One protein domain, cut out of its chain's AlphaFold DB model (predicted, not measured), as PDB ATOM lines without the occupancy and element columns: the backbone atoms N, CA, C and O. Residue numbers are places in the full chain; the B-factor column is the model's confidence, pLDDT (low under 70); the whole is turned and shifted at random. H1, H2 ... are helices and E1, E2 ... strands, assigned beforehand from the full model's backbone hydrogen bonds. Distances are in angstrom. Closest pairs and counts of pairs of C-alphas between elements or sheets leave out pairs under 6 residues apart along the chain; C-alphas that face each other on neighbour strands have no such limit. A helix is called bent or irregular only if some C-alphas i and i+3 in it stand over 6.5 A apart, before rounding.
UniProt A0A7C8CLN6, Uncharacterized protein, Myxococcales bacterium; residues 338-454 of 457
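What this domain is: This is residues 338 to 454 of the 457 residues of an uncharacterized protein of Myxococcales bacterium (UniProt A0A7C8CLN6). A strongly twisted sheet of five strands makes the core, with H4 and H5 over one face and H3 over the opposite face near the E4 edge: three layers, helices on both faces of a sheet. The short H1 packs on H3, and H2 only grazes the sheet. The printed part has 117 residues, with five named helices and five named strands in the order E1 E2 H1 H2 E3 H3 E4 H4 E5 H5. The mixed sheet runs E1 E2 E5 E3 E4, and the class is mixed, helices and strands. The whole is compact, with a radius of gyration of the C-alphas of 13.2 A and spans of 39 by 30 by 23 A.

How they stand to each other: Look first at inner strand E5, residues 423 to 426, parallel to E2, residues 356 to 358, with N 425 and O 357 2.8 A apart. E5 is also parallel to E3, residues 378 to 382, with N 424 and O 378 at 2.8 A. E3 is parallel to edge strand E4, residues 403 to 407, with N 381 and O 405 at 2.8 A. Edge strand E1, residues 350 to 353, forms an antiparallel hairpin with E2, with N 350 and O 358 at 2.8 A. H3, residues 388 to 399, is over E4 at a height of 8.9 A over the sheet; the closest C-alphas are those of Arg 394 and Trp 404, 5.9 A. H4, residues 410 to 418, and H5, residues 430 to 441, are on the face opposite to H3. They touch at a steep tilt of 53 degrees, the same way, with the C-alphas of Leu 414 and Val 437 closest at 6.4 A. H1, residues 364 to 368, touches residues 393 to 397 of H3 alone, with the C-alphas of Phe 367 and Cys 397 closest at 6.8 A. H2, residues 370 to 373, only grazes the sheet with residues 371 to 372. E3, H3, E4 form a strand-helix-strand unit, two parallel neighbour strands with a helix between, and its crossover is right-handed; E2, H1 H2, E3 and E4, H4, E5 are split units, with another strand between their two strands in the sheet, also right-handed. Every O i to N i+4 pair is within hydrogen-bond range in H3 and H4, 6 of 8 in H5 and 0 of 1 in H1, where 0 of 2 O i to N i+3 pairs are; H2 is too short for an i+4 pair.

Where its parts are: Find C-alpha 350 at (-29.413, 33.532, 41.390), where E1 begins. H3 is 16.6 A long, E3 13.4 A and E4 13.3 A. H5, 15.6 A long, ends at C-alpha 441 at (-23.055, 41.853, 51.935); it is only just irregular, with C-alphas 432 and 435 7.0 A apart.

The domain as a whole: The two C-alphas farthest apart, of Gly 399 and Ala 454, are 41.5 A apart. The printed part has no cut, and the links between named elements are tight. Look for low confidence, pLDDT under 70, at residues 448 to 454.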
ATOM      1  N   ALA A 338     -35.514  39.257  39.673       95.88
ATOM      2  CA  ALA A 338     -36.455  39.024  38.578       95.88
ATOM      3  C   ALA A 338     -35.772  38.840  37.215       95.88
ATOM      4  O   ALA A 338     -36.280  38.086  36.388       95.88
ATOM      5  N   LEU A 339     -34.598  39.441  36.994       96.69
ATOM      6  CA  LEU A 339     -33.845  39.274  35.744       96.69
ATOM      7  C   LEU A 339     -33.109  37.927  35.650       96.69
ATOM      8  O   LEU A 339     -32.587  37.581  34.593       96.69
ATOM      9  N   PHE A 340     -33.069  37.144  36.731       96.50
ATOM     10  CA  PHE A 340     -32.366  35.858  36.805       96.50
ATOM     11  C   PHE A 340     -33.329  34.669  36.973       96.50
ATOM     12  O   PHE A 340     -32.931  33.584  37.396       96.50
ATOM     13  N   VAL A 341     -34.612  34.850  36.636       93.38
ATOM     14  CA  VAL A 341     -35.595  33.753  36.635       93.38
ATOM     15  C   VAL A 341     -35.279  32.740  35.537       93.38
ATOM     16  O   VAL A 341     -35.274  31.538  35.799       93.38
ATOM     17  N   GLU A 342     -34.976  33.224  34.333       94.19
ATOM     18  CA  GLU A 342     -34.603  32.388  33.196       94.19
ATOM     19  C   GLU A 342     -33.187  31.808  33.368       94.19
ATOM     20  O   GLU A 342     -32.233  32.573  33.594       94.19
ATOM     21  N   PRO A 343     -33.019  30.479  33.234       96.94
ATOM     22  CA  PRO A 343     -31.724  29.834  33.398       96.94
ATOM     23  C   PRO A 343     -30.750  30.224  32.280       96.94
ATOM     24  O   PRO A 343     -31.149  30.578  31.173       96.94
ATOM     25  N   LEU A 344     -29.457  30.129  32.586       97.38
ATOM     26  CA  LEU A 344     -28.396  30.108  31.582       97.38
ATOM     27  C   LEU A 344     -28.299  28.706  30.969       97.38
ATOM     28  O   LEU A 344     -28.875  27.744  31.486       97.38
ATOM     29  N   PHE A 345     -27.498  28.557  29.916       97.69
ATOM     30  CA  PHE A 345     -27.301  27.282  29.225       97.69
ATOM     31  C   PHE A 345     -26.876  26.145  30.167       97.69
ATOM     32  O   PHE A 345     -27.322  25.010  30.017       97.69
ATOM     33  N   ARG A 346     -26.020  26.443  31.153       97.00
ATOM     34  CA  ARG A 346     -25.493  25.455  32.113       97.00
ATOM     35  C   ARG A 346     -26.249  25.407  33.443       97.00
ATOM     36  O   ARG A 346     -25.754  24.811  34.394       97.00
ATOM     37  N   GLY A 347     -27.417  26.040  33.528       96.94
ATOM     38  CA  GLY A 347     -28.255  26.028  34.724       96.94
ATOM     39  C   GLY A 347     -28.599  27.416  35.250       96.94
ATOM     40  O   GLY A 347     -28.346  28.448  34.629       96.94
ATOM     41  N   ARG A 348     -29.238  27.439  36.417       95.75
ATOM     42  CA  ARG A 348     -29.827  28.655  36.975       95.75
ATOM     43  C   ARG A 348     -28.778  29.531  37.656       95.75
ATOM     44  O   ARG A 348     -27.975  29.053  38.449       95.75
ATOM     45  N   ALA A 349     -28.836  30.828  37.377       96.94
ATOM     46  CA  ALA A 349     -28.157  31.845  38.167       96.94
ATOM     47  C   ALA A 349     -29.132  32.447  39.186       96.94
ATOM     48  O   ALA A 349     -30.333  32.516  38.936       96.94
ATOM     49  N   ARG A 350     -28.622  32.895  40.331       95.88
ATOM     50  CA  ARG A 350     -29.413  33.532  41.390       95.88
ATOM     51  C   ARG A 350     -28.702  34.763  41.923       95.88
ATOM     52  O   ARG A 350     -27.490  34.742  42.105       95.88
ATOM     53  N   VAL A 351     -29.454  35.816  42.212       97.12
ATOM     54  CA  VAL A 351     -28.931  36.978  42.935       97.12
ATOM     55  C   VAL A 351     -28.833  36.602  44.412       97.12
ATOM     56  O   VAL A 351     -29.834  36.230  45.019       97.12
ATOM     57  N   ILE A 352     -27.623  36.632  44.968       95.62
ATOM     58  CA  ILE A 352     -27.339  36.205  46.351       95.62
ATOM     59  C   ILE A 352     -27.093  37.380  47.300       95.62
ATOM     60  O   ILE A 352     -27.224  37.226  48.510       95.62
ATOM     61  N   ALA A 353     -26.748  38.543  46.753       96.12
ATOM     62  CA  ALA A 353     -26.561  39.803  47.460       96.12
ATOM     63  C   ALA A 353     -26.983  40.953  46.527       96.12
ATOM     64  O   ALA A 353     -27.034  40.726  45.313       96.12
ATOM     65  N   PRO A 354     -27.245  42.172  47.036       95.62
ATOM     66  CA  PRO A 354     -27.843  43.264  46.262       95.62
ATOM     67  C   PRO A 354     -27.230  43.516  44.880       95.62
ATOM     68  O   PRO A 354     -27.954  43.835  43.948       95.62
ATOM     69  N   ASN A 355     -25.917  43.340  44.727       97.44
ATOM     70  CA  ASN A 355     -25.143  43.586  43.507       97.44
ATOM     71  C   ASN A 355     -24.392  42.340  42.986       97.44
ATOM     72  O   ASN A 355     -23.476  42.486  42.171       97.44
ATOM     73  N   VAL A 356     -24.722  41.132  43.468       97.94
ATOM     74  CA  VAL A 356     -23.985  39.895  43.149       97.94
ATOM     75  C   VAL A 356     -24.929  38.768  42.747       97.94
ATOM     76  O   VAL A 356     -25.759  38.314  43.538       97.94
ATOM     77  N   ALA A 357     -24.733  38.247  41.538       97.94
ATOM     78  CA  ALA A 357     -25.317  36.994  41.084       97.94
ATOM     79  C   ALA A 357     -24.297  35.852  41.160       97.94
ATOM     80  O   ALA A 357     -23.108  36.044  40.921       97.94
ATOM     81  N   LEU A 358     -24.780  34.657  41.483       97.69
ATOM     82  CA  LEU A 358     -24.030  33.410  41.551       97.69
ATOM     83  C   LEU A 358     -24.644  32.408  40.578       97.69
ATOM     84  O   LEU A 358     -25.868  32.252  40.553       97.69
ATOM     85  N   GLY A 359     -23.826  31.690  39.819       97.50
ATOM     86  CA  GLY A 359     -24.331  30.629  38.956       97.50
ATOM     87  C   GLY A 359     -23.240  29.796  38.285       97.50
ATOM     88  O   GLY A 359     -22.069  29.875  38.668       97.50
ATOM     89  N   PRO A 360     -23.622  28.955  37.310       97.44
ATOM     90  CA  PRO A 360     -22.689  28.107  36.579       97.44
ATOM     91  C   PRO A 360     -21.779  28.930  35.655       97.44
ATOM     92  O   PRO A 360     -22.042  30.095  35.369       97.44
ATOM     93  N   ARG A 361     -20.709  28.312  35.134       97.62
ATOM     94  CA  ARG A 361     -19.853  28.954  34.123       97.62
ATOM     95  C   ARG A 361     -20.684  29.315  32.877       97.62
ATOM     96  O   ARG A 361     -21.236  28.390  32.274       97.62
ATOM     97  N   PRO A 362     -20.755  30.596  32.468       98.06
ATOM     98  CA  PRO A 362     -21.505  30.998  31.280       98.06
ATOM     99  C   PRO A 362     -20.895  30.428  29.994       98.06
ATOM    100  O   PRO A 362     -19.697  30.141  29.924       98.06
ATOM    101  N   ARG A 363     -21.709  30.284  28.948       97.50
ATOM    102  CA  ARG A 363     -21.231  30.077  27.575       97.50
ATOM    103  C   ARG A 363     -20.640  31.383  27.030       97.50
ATOM    104  O   ARG A 363     -20.968  32.469  27.501       97.50
ATOM    105  N   ASN A 364     -19.776  31.289  26.021       96.88
ATOM    106  CA  ASN A 364     -19.042  32.438  25.476       96.88
ATOM    107  C   ASN A 364     -19.944  33.627  25.081       96.88
ATOM    108  O   ASN A 364     -19.578  34.773  25.317       96.88
ATOM    109  N   ASP A 365     -21.119  33.366  24.508       96.88
ATOM    110  CA  ASP A 365     -22.110  34.378  24.115       96.88
ATOM    111  C   ASP A 365     -22.919  34.942  25.297       96.88
ATOM    112  O   ASP A 365     -23.461  36.042  25.207       96.88
ATOM    113  N   GLU A 366     -22.981  34.238  26.428       98.19
ATOM    114  CA  GLU A 366     -23.721  34.685  27.611       98.19
ATOM    115  C   GLU A 366     -22.980  35.777  28.393       98.19
ATOM    116  O   GLU A 366     -23.646  36.593  29.030       98.19
ATOM    117  N   PHE A 367     -21.642  35.844  28.319       97.38
ATOM    118  CA  PHE A 367     -20.837  36.873  28.999       97.38
ATOM    119  C   PHE A 367     -21.211  38.291  28.542       97.38
ATOM    120  O   PHE A 367     -21.630  39.117  29.352       97.38
ATOM    121  N   ALA A 368     -21.084  38.564  27.241       95.44
ATOM    122  CA  ALA A 368     -21.347  39.879  26.649       95.44
ATOM    123  C   ALA A 368     -22.780  40.038  26.106       95.44
ATOM    124  O   ALA A 368     -23.187  41.144  25.762       95.44
ATOM    125  N   GLY A 369     -23.544  38.945  26.023       96.81
ATOM    126  CA  GLY A 369     -24.942  38.943  25.602       96.81
ATOM    127  C   GLY A 369     -25.889  38.943  26.797       96.81
ATOM    128  O   GLY A 369     -26.234  39.993  27.339       96.81
ATOM    129  N   THR A 370     -26.324  37.748  27.202       97.62
ATOM    130  CA  THR A 370     -27.384  37.546  28.204       97.62
ATOM    131  C   THR A 370     -27.089  38.223  29.542       97.62
ATOM    132  O   THR A 370     -27.920  38.978  30.041       97.62
ATOM    133  N   LEU A 371     -25.913  37.991  30.135       98.00
ATOM    134  CA  LEU A 371     -25.573  38.546  31.449       98.00
ATOM    135  C   LEU A 371     -25.361  40.059  31.386       98.00
ATOM    136  O   LEU A 371     -25.813  40.772  32.282       98.00
ATOM    137  N   HIS A 372     -24.763  40.559  30.304       97.00
ATOM    138  CA  HIS A 372     -24.622  41.993  30.084       97.00
ATOM    139  C   HIS A 372     -25.983  42.695  29.957       97.00
ATOM    140  O   HIS A 372     -26.218  43.703  30.625       97.00
ATOM    141  N   ARG A 373     -26.931  42.141  29.191       97.44
ATOM    142  CA  ARG A 373     -28.307  42.673  29.123       97.44
ATOM    143  C   ARG A 373     -29.025  42.648  30.474       97.44
ATOM    144  O   ARG A 373     -29.822  43.539  30.738       97.44
ATOM    145  N   ARG A 374     -28.690  41.694  31.350       97.94
ATOM    146  CA  ARG A 374     -29.182  41.600  32.740       97.94
ATOM    147  C   ARG A 374     -28.405  42.479  33.737       97.94
ATOM    148  O   ARG A 374     -28.584  42.337  34.942       97.94
ATOM    149  N   GLY A 375     -27.535  43.374  33.259       97.50
ATOM    150  CA  GLY A 375     -26.792  44.352  34.067       97.50
ATOM    151  C   GLY A 375     -25.460  43.890  34.633       97.50
ATOM    152  O   GLY A 375     -24.786  44.679  35.289       97.50
ATOM    153  N   VAL A 376     -25.033  42.652  34.384       98.06
ATOM    154  CA  VAL A 376     -23.696  42.219  34.796       98.06
ATOM    155  C   VAL A 376     -22.661  42.999  33.992       98.06
ATOM    156  O   VAL A 376     -22.720  43.069  32.764       98.06
ATOM    157  N   ARG A 377     -21.700  43.602  34.689       96.31
ATOM    158  CA  ARG A 377     -20.562  44.300  34.065       96.31
ATOM    159  C   ARG A 377     -19.225  43.678  34.444       96.31
ATOM    160  O   ARG A 377     -18.222  43.924  33.779       96.31
ATOM    161  N   LYS A 378     -19.210  42.886  35.516       98.06
ATOM    162  CA  LYS A 378     -17.989  42.373  36.127       98.06
ATOM    163  C   LYS A 378     -18.128  40.901  36.495       98.06
ATOM    164  O   LYS A 378     -19.192  40.464  36.927       98.06
ATOM    165  N   PHE A 379     -17.041  40.153  36.368       98.44
ATOM    166  CA  PHE A 379     -17.003  38.706  36.553       98.44
ATOM    167  C   PHE A 379     -15.935  38.307  37.568       98.44
ATOM    168  O   PHE A 379     -14.811  38.815  37.537       98.44
ATOM    169  N   VAL A 380     -16.279  37.365  38.446       98.12
ATOM    170  CA  VAL A 380     -15.329  36.719  39.356       98.12
ATOM    171  C   VAL A 380     -15.358  35.211  39.154       98.12
ATOM    172  O   VAL A 380     -16.390  34.571  39.353       98.12
ATOM    173  N   TYR A 381     -14.205  34.648  38.803       97.94
ATOM    174  CA  TYR A 381     -13.972  33.211  38.784       97.94
ATOM    175  C   TYR A 381     -13.388  32.744  40.123       97.94
ATOM    176  O   TYR A 381     -12.350  33.241  40.563       97.94
ATOM    177  N   LEU A 382     -14.048  31.778  40.759       96.19
ATOM    178  CA  LEU A 382     -13.675  31.200  42.047       96.19
ATOM    179  C   LEU A 382     -12.917  29.885  41.864       96.19
ATOM    180  O   LEU A 382     -13.505  28.802  41.934       96.19
ATOM    181  N   GLY A 383     -11.614  29.997  41.620       94.50
ATOM    182  CA  GLY A 383     -10.711  28.886  41.340       94.50
ATOM    183  C   GLY A 383      -9.322  29.368  40.917       94.50
ATOM    184  O   GLY A 383      -8.990  30.547  41.054       94.50
ATOM    185  N   ASP A 384      -8.502  28.456  40.391       95.12
ATOM    186  CA  ASP A 384      -7.184  28.805  39.863       95.12
ATOM    187  C   ASP A 384      -7.316  29.602  38.555       95.12
ATOM    188  O   ASP A 384      -7.749  29.090  37.524       95.12
ATOM    189  N   ALA A 385      -6.909  30.872  38.587       94.56
ATOM    190  CA  ALA A 385      -6.948  31.761  37.430       94.56
ATOM    191  C   ALA A 385      -6.029  31.318  36.272       94.56
ATOM    192  O   ALA A 385      -6.124  31.877  35.177       94.56
ATOM    193  N   GLN A 386      -5.124  30.361  36.507       95.88
ATOM    194  CA  GLN A 386      -4.243  29.792  35.486       95.88
ATOM    195  C   GLN A 386      -4.863  28.616  34.727       95.88
ATOM    196  O   GLN A 386      -4.303  28.204  33.703       95.88
ATOM    197  N   ASP A 387      -6.023  28.109  35.162       95.19
ATOM    198  CA  ASP A 387      -6.754  27.084  34.419       95.19
ATOM    199  C   ASP A 387      -6.995  27.547  32.970       95.19
ATOM    200  O   ASP A 387      -7.256  28.718  32.680       95.19
ATOM    201  N   SER A 388      -6.861  26.608  32.038       95.69
ATOM    202  CA  SER A 388      -7.227  26.756  30.632       95.69
ATOM    203  C   SER A 388      -8.593  27.423  30.443       95.69
ATOM    204  O   SER A 388      -8.691  28.372  29.661       95.69
ATOM    205  N   GLU A 389      -9.612  27.001  31.198       95.00
ATOM    206  CA  GLU A 389     -10.955  27.575  31.102       95.00
ATOM    207  C   GLU A 389     -10.992  29.020  31.612       95.00
ATOM    208  O   GLU A 389     -11.510  29.906  30.933       95.00
ATOM    209  N   ALA A 390     -10.378  29.286  32.769       96.69
ATOM    210  CA  ALA A 390     -10.332  30.619  33.364       96.69
ATOM    211  C   ALA A 390      -9.589  31.625  32.469       96.69
ATOM    212  O   ALA A 390     -10.020  32.768  32.311       96.69
ATOM    213  N   ARG A 391      -8.493  31.200  31.825       97.69
ATOM    214  CA  ARG A 391      -7.750  32.031  30.864       97.69
ATOM    215  C   ARG A 391      -8.577  32.352  29.622       97.69
ATOM    216  O   ARG A 391      -8.514  33.485  29.141       97.69
ATOM    217  N   GLN A 392      -9.357  31.389  29.128       97.31
ATOM    218  CA  GLN A 392     -10.277  31.610  28.014       97.31
ATOM    219  C   GLN A 392     -11.368  32.617  28.394       97.31
ATOM    220  O   GLN A 392     -11.578  33.589  27.669       97.31
ATOM    221  N   ASP A 393     -12.011  32.433  29.547       98.00
ATOM    222  CA  ASP A 393     -13.069  33.325  30.030       98.00
ATOM    223  C   ASP A 393     -12.557  34.752  30.247       98.00
ATOM    224  O   ASP A 393     -13.209  35.722  29.855       98.00
ATOM    225  N   ARG A 394     -11.351  34.888  30.813       98.06
ATOM    226  CA  ARG A 394     -10.682  36.180  30.974       98.06
ATOM    227  C   ARG A 394     -10.472  36.869  29.627       98.06
ATOM    228  O   ARG A 394     -10.755  38.058  29.512       98.06
ATOM    229  N   ALA A 395      -9.972  36.149  28.622       97.62
ATOM    230  CA  ALA A 395      -9.752  36.708  27.289       97.62
ATOM    231  C   ALA A 395     -11.069  37.160  26.636       97.62
ATOM    232  O   ALA A 395     -11.113  38.240  26.050       97.62
ATOM    233  N   LEU A 396     -12.145  36.379  26.794       96.81
ATOM    234  CA  LEU A 396     -13.484  36.728  26.307       96.81
ATOM    235  C   LEU A 396     -14.032  37.990  26.985       96.81
ATOM    236  O   LEU A 396     -14.482  38.901  26.294       96.81
ATOM    237  N   CYS A 397     -13.952  38.073  28.316       97.19
ATOM    238  CA  CYS A 397     -14.425  39.238  29.065       97.19
ATOM    239  C   CYS A 397     -13.662  40.505  28.671       97.19
ATOM    240  O   CYS A 397     -14.280  41.504  28.311       97.19
ATOM    241  N   LEU A 398     -12.327  40.449  28.662       96.62
ATOM    242  CA  LEU A 398     -11.497  41.599  28.295       96.62
ATOM    243  C   LEU A 398     -11.728  42.029  26.840       96.62
ATOM    244  O   LEU A 398     -11.791  43.224  26.567       96.62
ATOM    245  N   GLY A 399     -11.908  41.074  25.921       96.12
ATOM    246  CA  GLY A 399     -12.246  41.359  24.523       96.12
ATOM    247  C   GLY A 399     -13.608  42.038  24.344       96.12
ATOM    248  O   GLY A 399     -13.797  42.772  23.379       96.12
ATOM    249  N   ALA A 400     -14.531  41.841  25.287       95.19
ATOM    250  CA  ALA A 400     -15.842  42.483  25.324       95.19
ATOM    251  C   ALA A 400     -15.890  43.755  26.198       95.19
ATOM    252  O   ALA A 400     -16.965  44.319  26.387       95.19
ATOM    253  N   GLY A 401     -14.755  44.204  26.752       95.12
ATOM    254  CA  GLY A 401     -14.702  45.366  27.649       95.12
ATOM    255  C   GLY A 401     -15.292  45.120  29.045       95.12
ATOM    256  O   GLY A 401     -15.659  46.072  29.729       95.12
ATOM    257  N   LEU A 402     -15.402  43.858  29.465       95.75
ATOM    258  CA  LEU A 402     -15.918  43.449  30.770       95.75
ATOM    259  C   LEU A 402     -14.772  43.247  31.768       95.75
ATOM    260  O   LEU A 402     -13.713  42.708  31.428       95.75
ATOM    261  N   ASP A 403     -15.010  43.605  33.029       97.12
ATOM    262  CA  ASP A 403     -14.049  43.344  34.101       97.12
ATOM    263  C   ASP A 403     -14.056  41.856  34.467       97.12
ATOM    264  O   ASP A 403     -15.113  41.270  34.699       97.12
ATOM    265  N   TRP A 404     -12.876  41.250  34.606       97.88
ATOM    266  CA  TRP A 404     -12.734  39.863  35.058       97.88
ATOM    267  C   TRP A 404     -11.651  39.728  36.128       97.88
ATOM    268  O   TRP A 404     -10.562  40.300  36.009       97.88
ATOM    269  N   ARG A 405     -11.935  38.955  37.179       97.62
ATOM    270  CA  ARG A 405     -11.013  38.664  38.286       97.62
ATOM    271  C   ARG A 405     -11.042  37.172  38.623       97.62
ATOM    272  O   ARG A 405     -12.105  36.566  38.633       97.62
ATOM    273  N   GLY A 406      -9.885  36.602  38.950       96.81
ATOM    274  CA  GLY A 406      -9.779  35.263  39.532       96.81
ATOM    275  C   GLY A 406      -9.473  35.360  41.023       96.81
ATOM    276  O   GLY A 406      -8.643  36.180  41.418       96.81
ATOM    277  N   VAL A 407     -10.151  34.559  41.843       96.12
ATOM    278  CA  VAL A 407     -10.043  34.596  43.305       96.12
ATOM    279  C   VAL A 407     -10.049  33.178  43.871       96.12
ATOM    280  O   VAL A 407     -10.877  32.356  43.496       96.12
ATOM    281  N   THR A 408      -9.158  32.909  44.826       92.12
ATOM    282  CA  THR A 408      -9.084  31.626  45.549       92.12
ATOM    283  C   THR A 408      -9.440  31.747  47.032       92.12
ATOM    284  O   THR A 408      -9.699  30.738  47.684       92.12
ATOM    285  N   ARG A 409      -9.472  32.971  47.582       91.56
ATOM    286  CA  ARG A 409      -9.722  33.242  49.006       91.56
ATOM    287  C   ARG A 409     -11.009  34.031  49.210       91.56
ATOM    288  O   ARG A 409     -11.301  34.973  48.484       91.56
ATOM    289  N   GLU A 410     -11.743  33.683  50.260       92.38
ATOM    290  CA  GLU A 410     -12.995  34.346  50.645       92.38
ATOM    291  C   GLU A 410     -12.828  35.842  50.943       92.38
ATOM    292  O   GLU A 410     -13.647  36.644  50.501       92.38
ATOM    293  N   SER A 411     -11.767  36.223  51.661       93.50
ATOM    294  CA  SER A 411     -11.491  37.623  52.020       93.50
ATOM    295  C   SER A 411     -11.404  38.521  50.790       93.50
ATOM    296  O   SER A 411     -11.977  39.607  50.761       93.50
ATOM    297  N   ASP A 412     -10.731  38.025  49.754       95.19
ATOM    298  CA  ASP A 412     -10.488  38.763  48.521       95.19
ATOM    299  C   ASP A 412     -11.799  38.913  47.730       95.19
ATOM    300  O   ASP A 412     -12.054  39.960  47.141       95.19
ATOM    301  N   LEU A 413     -12.671  37.893  47.760       95.25
ATOM    302  CA  LEU A 413     -13.995  37.950  47.134       95.25
ATOM    303  C   LEU A 413     -14.867  39.035  47.774       95.25
ATOM    304  O   LEU A 413     -15.451  39.842  47.053       95.25
ATOM    305  N   LEU A 414     -14.940  39.068  49.109       95.31
ATOM    306  CA  LEU A 414     -15.716  40.075  49.839       95.31
ATOM    307  C   LEU A 414     -15.185  41.491  49.585       95.31
ATOM    308  O   LEU A 414     -15.968  42.403  49.335       95.31
ATOM    309  N   GLU A 415     -13.862  41.676  49.575       95.50
ATOM    310  CA  GLU A 415     -13.246  42.970  49.260       95.50
ATOM    311  C   GLU A 415     -13.594  43.440  47.837       95.50
ATOM    312  O   GLU A 415     -13.898  44.614  47.620       95.50
ATOM    313  N   ILE A 416     -13.579  42.528  46.859       95.25
ATOM    314  CA  ILE A 416     -13.892  42.841  45.460       95.25
ATOM    315  C   ILE A 416     -15.366  43.222  45.295       95.25
ATOM    316  O   ILE A 416     -15.662  44.253  44.682       95.25
ATOM    317  N   VAL A 417     -16.290  42.426  45.845       95.12
ATOM    318  CA  VAL A 417     -17.732  42.662  45.664       95.12
ATOM    319  C   VAL A 417     -18.258  43.852  46.471       95.12
ATOM    320  O   VAL A 417     -19.261  44.450  46.083       95.12
ATOM    321  N   ALA A 418     -17.553  44.261  47.531       93.88
ATOM    322  CA  ALA A 418     -17.861  45.471  48.295       93.88
ATOM    323  C   ALA A 418     -17.489  46.773  47.559       93.88
ATOM    324  O   ALA A 418     -18.044  47.829  47.848       93.88
ATOM    325  N   ARG A 419     -16.567  46.725  46.586       91.62
ATOM    326  CA  ARG A 419     -16.051  47.913  45.872       91.62
ATOM    327  C   ARG A 419     -16.889  48.353  44.667       91.62
ATOM    328  O   ARG A 419     -16.426  49.150  43.851       91.62
ATOM    329  N   GLY A 420     -18.099  47.826  44.510       90.62
ATOM    330  CA  GLY A 420     -19.008  48.180  43.419       90.62
ATOM    331  C   GLY A 420     -19.628  46.946  42.787       90.62
ATOM    332  O   GLY A 420     -19.703  45.899  43.406       90.62
ATOM    333  N   GLY A 421     -20.072  47.045  41.543       90.94
ATOM    334  CA  GLY A 421     -20.740  45.963  40.824       90.94
ATOM    335  C   GLY A 421     -21.331  46.503  39.523       90.94
ATOM    336  O   GLY A 421     -20.892  47.571  39.095       90.94
ATOM    337  N   PRO A 422     -22.300  45.810  38.909       97.56
ATOM    338  CA  PRO A 422     -22.834  44.509  39.323       97.56
ATOM    339  C   PRO A 422     -21.943  43.311  38.937       97.56
ATOM    340  O   PRO A 422     -21.372  43.283  37.841       97.56
ATOM    341  N   TRP A 423     -21.826  42.324  39.833       98.19
ATOM    342  CA  TRP A 423     -20.930  41.165  39.696       98.19
ATOM    343  C   TRP A 423     -21.664  39.863  39.369       98.19
ATOM    344  O   TRP A 423     -22.718  39.568  39.931       98.19
ATOM    345  N   TYR A 424     -21.035  39.031  38.540       98.50
ATOM    346  CA  TYR A 424     -21.380  37.625  38.360       98.50
ATOM    347  C   TYR A 424     -20.245  36.725  38.849       98.50
ATOM    348  O   TYR A 424     -19.102  36.844  38.407       98.50
ATOM    349  N   VAL A 425     -20.565  35.828  39.772       98.06
ATOM    350  CA  VAL A 425     -19.622  34.945  40.455       98.06
ATOM    351  C   VAL A 425     -19.882  33.503  40.028       98.06
ATOM    352  O   VAL A 425     -21.015  33.025  40.078       98.06
ATOM    353  N   TYR A 426     -18.828  32.801  39.619       98.25
ATOM    354  CA  TYR A 426     -18.907  31.417  39.148       98.25
ATOM    355  C   TYR A 426     -17.592  30.667  39.399       98.25
ATOM    356  O   TYR A 426     -16.585  31.277  39.745       98.25
ATOM    357  N   GLY A 427     -17.582  29.343  39.229       96.88
ATOM    358  CA  GLY A 427     -16.383  28.506  39.374       96.88
ATOM    359  C   GLY A 427     -16.549  27.367  40.388       96.88
ATOM    360  O   GLY A 427     -17.582  27.279  41.051       96.88
ATOM    361  N   PRO A 428     -15.545  26.484  40.521       95.00
ATOM    362  CA  PRO A 428     -15.635  25.277  41.349       95.00
ATOM    363  C   PRO A 428     -15.888  25.555  42.839       95.00
ATOM    364  O   PRO A 428     -16.477  24.725  43.520       95.00
ATOM    365  N   MET A 429     -15.484  26.721  43.357       93.44
ATOM    366  CA  MET A 429     -15.710  27.096  44.762       93.44
ATOM    367  C   MET A 429     -16.965  27.962  44.980       93.44
ATOM    368  O   MET A 429     -17.194  28.446  46.091       93.44
ATOM    369  N   ALA A 430     -17.784  28.178  43.944       92.38
ATOM    370  CA  ALA A 430     -18.929  29.087  43.993       92.38
ATOM    371  C   ALA A 430     -19.991  28.680  45.018       92.38
ATOM    372  O   ALA A 430     -20.462  29.526  45.779       92.38
ATOM    373  N   GLU A 431     -20.321  27.394  45.101       90.25
ATOM    374  CA  GLU A 431     -21.308  26.899  46.067       90.25
ATOM    375  C   GLU A 431     -20.838  27.062  47.517       90.25
ATOM    376  O   GLU A 431     -21.631  27.409  48.391       90.25
ATOM    377  N   LEU A 432     -19.535  26.894  47.765       91.69
ATOM    378  CA  LEU A 432     -18.945  27.026  49.096       91.69
ATOM    379  C   LEU A 432     -18.896  28.488  49.568       91.69
ATOM    380  O   LEU A 432     -19.128  28.771  50.745       91.69
ATOM    381  N   LEU A 433     -18.563  29.418  48.667       90.06
ATOM    382  CA  LEU A 433     -18.347  30.829  49.006       90.06
ATOM    383  C   LEU A 433     -19.598  31.704  48.845       90.06
ATOM    384  O   LEU A 433     -19.703  32.732  49.510       90.06
ATOM    385  N   GLY A 434     -20.578  31.295  48.039       87.25
ATOM    386  CA  GLY A 434     -21.818  32.048  47.816       87.25
ATOM    387  C   GLY A 434     -22.573  32.425  49.102       87.25
ATOM    388  O   GLY A 434     -22.836  33.610  49.317       87.25
ATOM    389  N   PRO A 435     -22.866  31.476  50.016       90.12
ATOM    390  CA  PRO A 435     -23.544  31.784  51.280       90.12
ATOM    391  C   PRO A 435     -22.766  32.758  52.174       90.12
ATOM    392  O   PRO A 435     -23.355  33.480  52.976       90.12
ATOM    393  N   LYS A 436     -21.435  32.787  52.052       92.69
ATOM    394  CA  LYS A 436     -20.571  33.703  52.804       92.69
ATOM    395  C   LYS A 436     -20.673  35.130  52.264       92.69
ATOM    396  O   LYS A 436     -20.769  36.058  53.060       92.69
ATOM    397  N   VAL A 437     -20.765  35.296  50.942       92.50
ATOM    398  CA  VAL A 437     -21.037  36.599  50.309       92.50
ATOM    399  C   VAL A 437     -22.392  37.149  50.742       92.50
ATOM    400  O   VAL A 437     -22.455  38.291  51.181       92.50
ATOM    401  N   ALA A 438     -23.452  36.335  50.703       90.62
ATOM    402  CA  ALA A 438     -24.783  36.754  51.152       90.62
ATOM    403  C   ALA A 438     -24.792  37.200  52.628       90.62
ATOM    404  O   ALA A 438     -25.430  38.189  52.978       90.62
ATOM    405  N   ARG A 439     -24.039  36.511  53.501       92.31
ATOM    406  CA  ARG A 439     -23.879  36.926  54.906       92.31
ATOM    407  C   ARG A 439     -23.071  38.213  55.066       92.31
ATOM    408  O   ARG A 439     -23.407  39.014  55.930       92.31
ATOM    409  N   GLY A 440     -22.014  38.401  54.276       92.69
ATOM    410  CA  GLY A 440     -21.135  39.570  54.376       92.69
ATOM    411  C   GLY A 440     -21.725  40.848  53.778       92.69
ATOM    412  O   GLY A 440     -21.506  41.928  54.314       92.69
ATOM    413  N   MET A 441     -22.483  40.726  52.688       92.94
ATOM    414  CA  MET A 441     -23.055  41.853  51.935       92.94
ATOM    415  C   MET A 441     -24.523  42.142  52.285       92.94
ATOM    416  O   MET A 441     -25.071  43.157  51.860       92.94
ATOM    417  N   GLY A 442     -25.170  41.242  53.031       91.69
ATOM    418  CA  GLY A 442     -26.622  41.191  53.168       91.69
ATOM    419  C   GLY A 442     -27.284  40.423  52.012       91.69
ATOM    420  O   GLY A 442     -26.725  40.343  50.912       91.69
ATOM    421  N   PRO A 443     -28.463  39.821  52.244       90.75
ATOM    422  CA  PRO A 443     -29.168  39.069  51.215       90.75
ATOM    423  C   PRO A 443     -29.752  39.997  50.141       90.75
ATOM    424  O   PRO A 443     -30.002  41.179  50.375       90.75
ATOM    425  N   ALA A 444     -30.007  39.437  48.959       90.31
ATOM    426  CA  ALA A 444     -30.800  40.099  47.926       90.31
ATOM    427  C   ALA A 444     -32.245  40.348  48.403       90.31
ATOM    428  O   ALA A 444     -32.789  39.560  49.184       90.31
ATOM    429  N   LEU A 445     -32.871  41.421  47.909       87.56
ATOM    430  CA  LEU A 445     -34.247  41.800  48.243       87.56
ATOM    431  C   LEU A 445     -35.143  41.791  46.987       87.56
ATOM    432  O   LEU A 445     -34.724  42.304  45.949       87.56
ATOM    433  N   PRO A 446     -36.380  41.263  47.075       82.88
ATOM    434  CA  PRO A 446     -36.912  40.487  48.193       82.88
ATOM    435  C   PRO A 446     -36.155  39.160  48.339       82.88
ATOM    436  O   PRO A 446     -35.649  38.607  47.359       82.88
ATOM    437  N   VAL A 447     -36.093  38.633  49.565       74.62
ATOM    438  CA  VAL A 447     -35.507  37.311  49.809       74.62
ATOM    439  C   VAL A 447     -36.388  36.279  49.114       74.62
ATOM    440  O   VAL A 447     -37.466  35.933  49.591       74.62
ATOM    441  N   ARG A 448     -35.940  35.788  47.959       68.12
ATOM    442  CA  ARG A 448     -36.590  34.665  47.289       68.12
ATOM    443  C   ARG A 448     -36.080  33.388  47.932       68.12
ATOM    444  O   ARG A 448     -35.006  32.908  47.575       68.12
ATOM    445  N   ILE A 449     -36.847  32.856  48.880       49.56
ATOM    446  CA  ILE A 449     -36.676  31.470  49.316       49.56
ATOM    447  C   ILE A 449     -36.846  30.626  48.052       49.56
ATOM    448  O   ILE A 449     -37.867  30.722  47.368       49.56
ATOM    449  N   SER A 450     -35.812  29.884  47.653       49.69
ATOM    450  CA  SER A 450     -35.928  28.980  46.511       49.69
ATOM    451  C   SER A 450     -37.075  28.013  46.788       49.69
ATOM    452  O   SER A 450     -37.111  27.427  47.863       49.69
ATOM    453  N   ASN A 451     -37.989  27.816  45.834       42.88
ATOM    454  CA  ASN A 451     -39.114  26.881  45.991       42.88
ATOM    455  C   ASN A 451     -38.675  25.455  46.398       42.88
ATOM    456  O   ASN A 451     -39.474  24.723  46.970       42.88
ATOM    457  N   GLU A 452     -37.406  25.083  46.187       44.34
ATOM    458  CA  GLU A 452     -36.802  23.840  46.697       44.34
ATOM    459  C   GLU A 452     -36.725  23.763  48.237       44.34
ATOM    460  O   GLU A 452     -36.795  22.672  48.791       44.34
ATOM    461  N   GLU A 453     -36.650  24.892  48.949       41.00
ATOM    462  CA  GLU A 453     -36.697  24.952  50.422       41.00
ATOM    463  C   GLU A 453     -38.133  25.073  50.961       41.00
ATOM    464  O   GLU A 453     -38.379  24.798  52.135       41.00
ATOM    465  N   ALA A 454     -39.098  25.455  50.118       38.56
ATOM    466  CA  ALA A 454     -40.486  25.682  50.525       38.56
ATOM    467  C   ALA A 454     -41.355  24.412  50.521       38.56
ATOM    468  O   ALA A 454     -42.502  24.471  50.958       38.56
TER     469      ALA A 454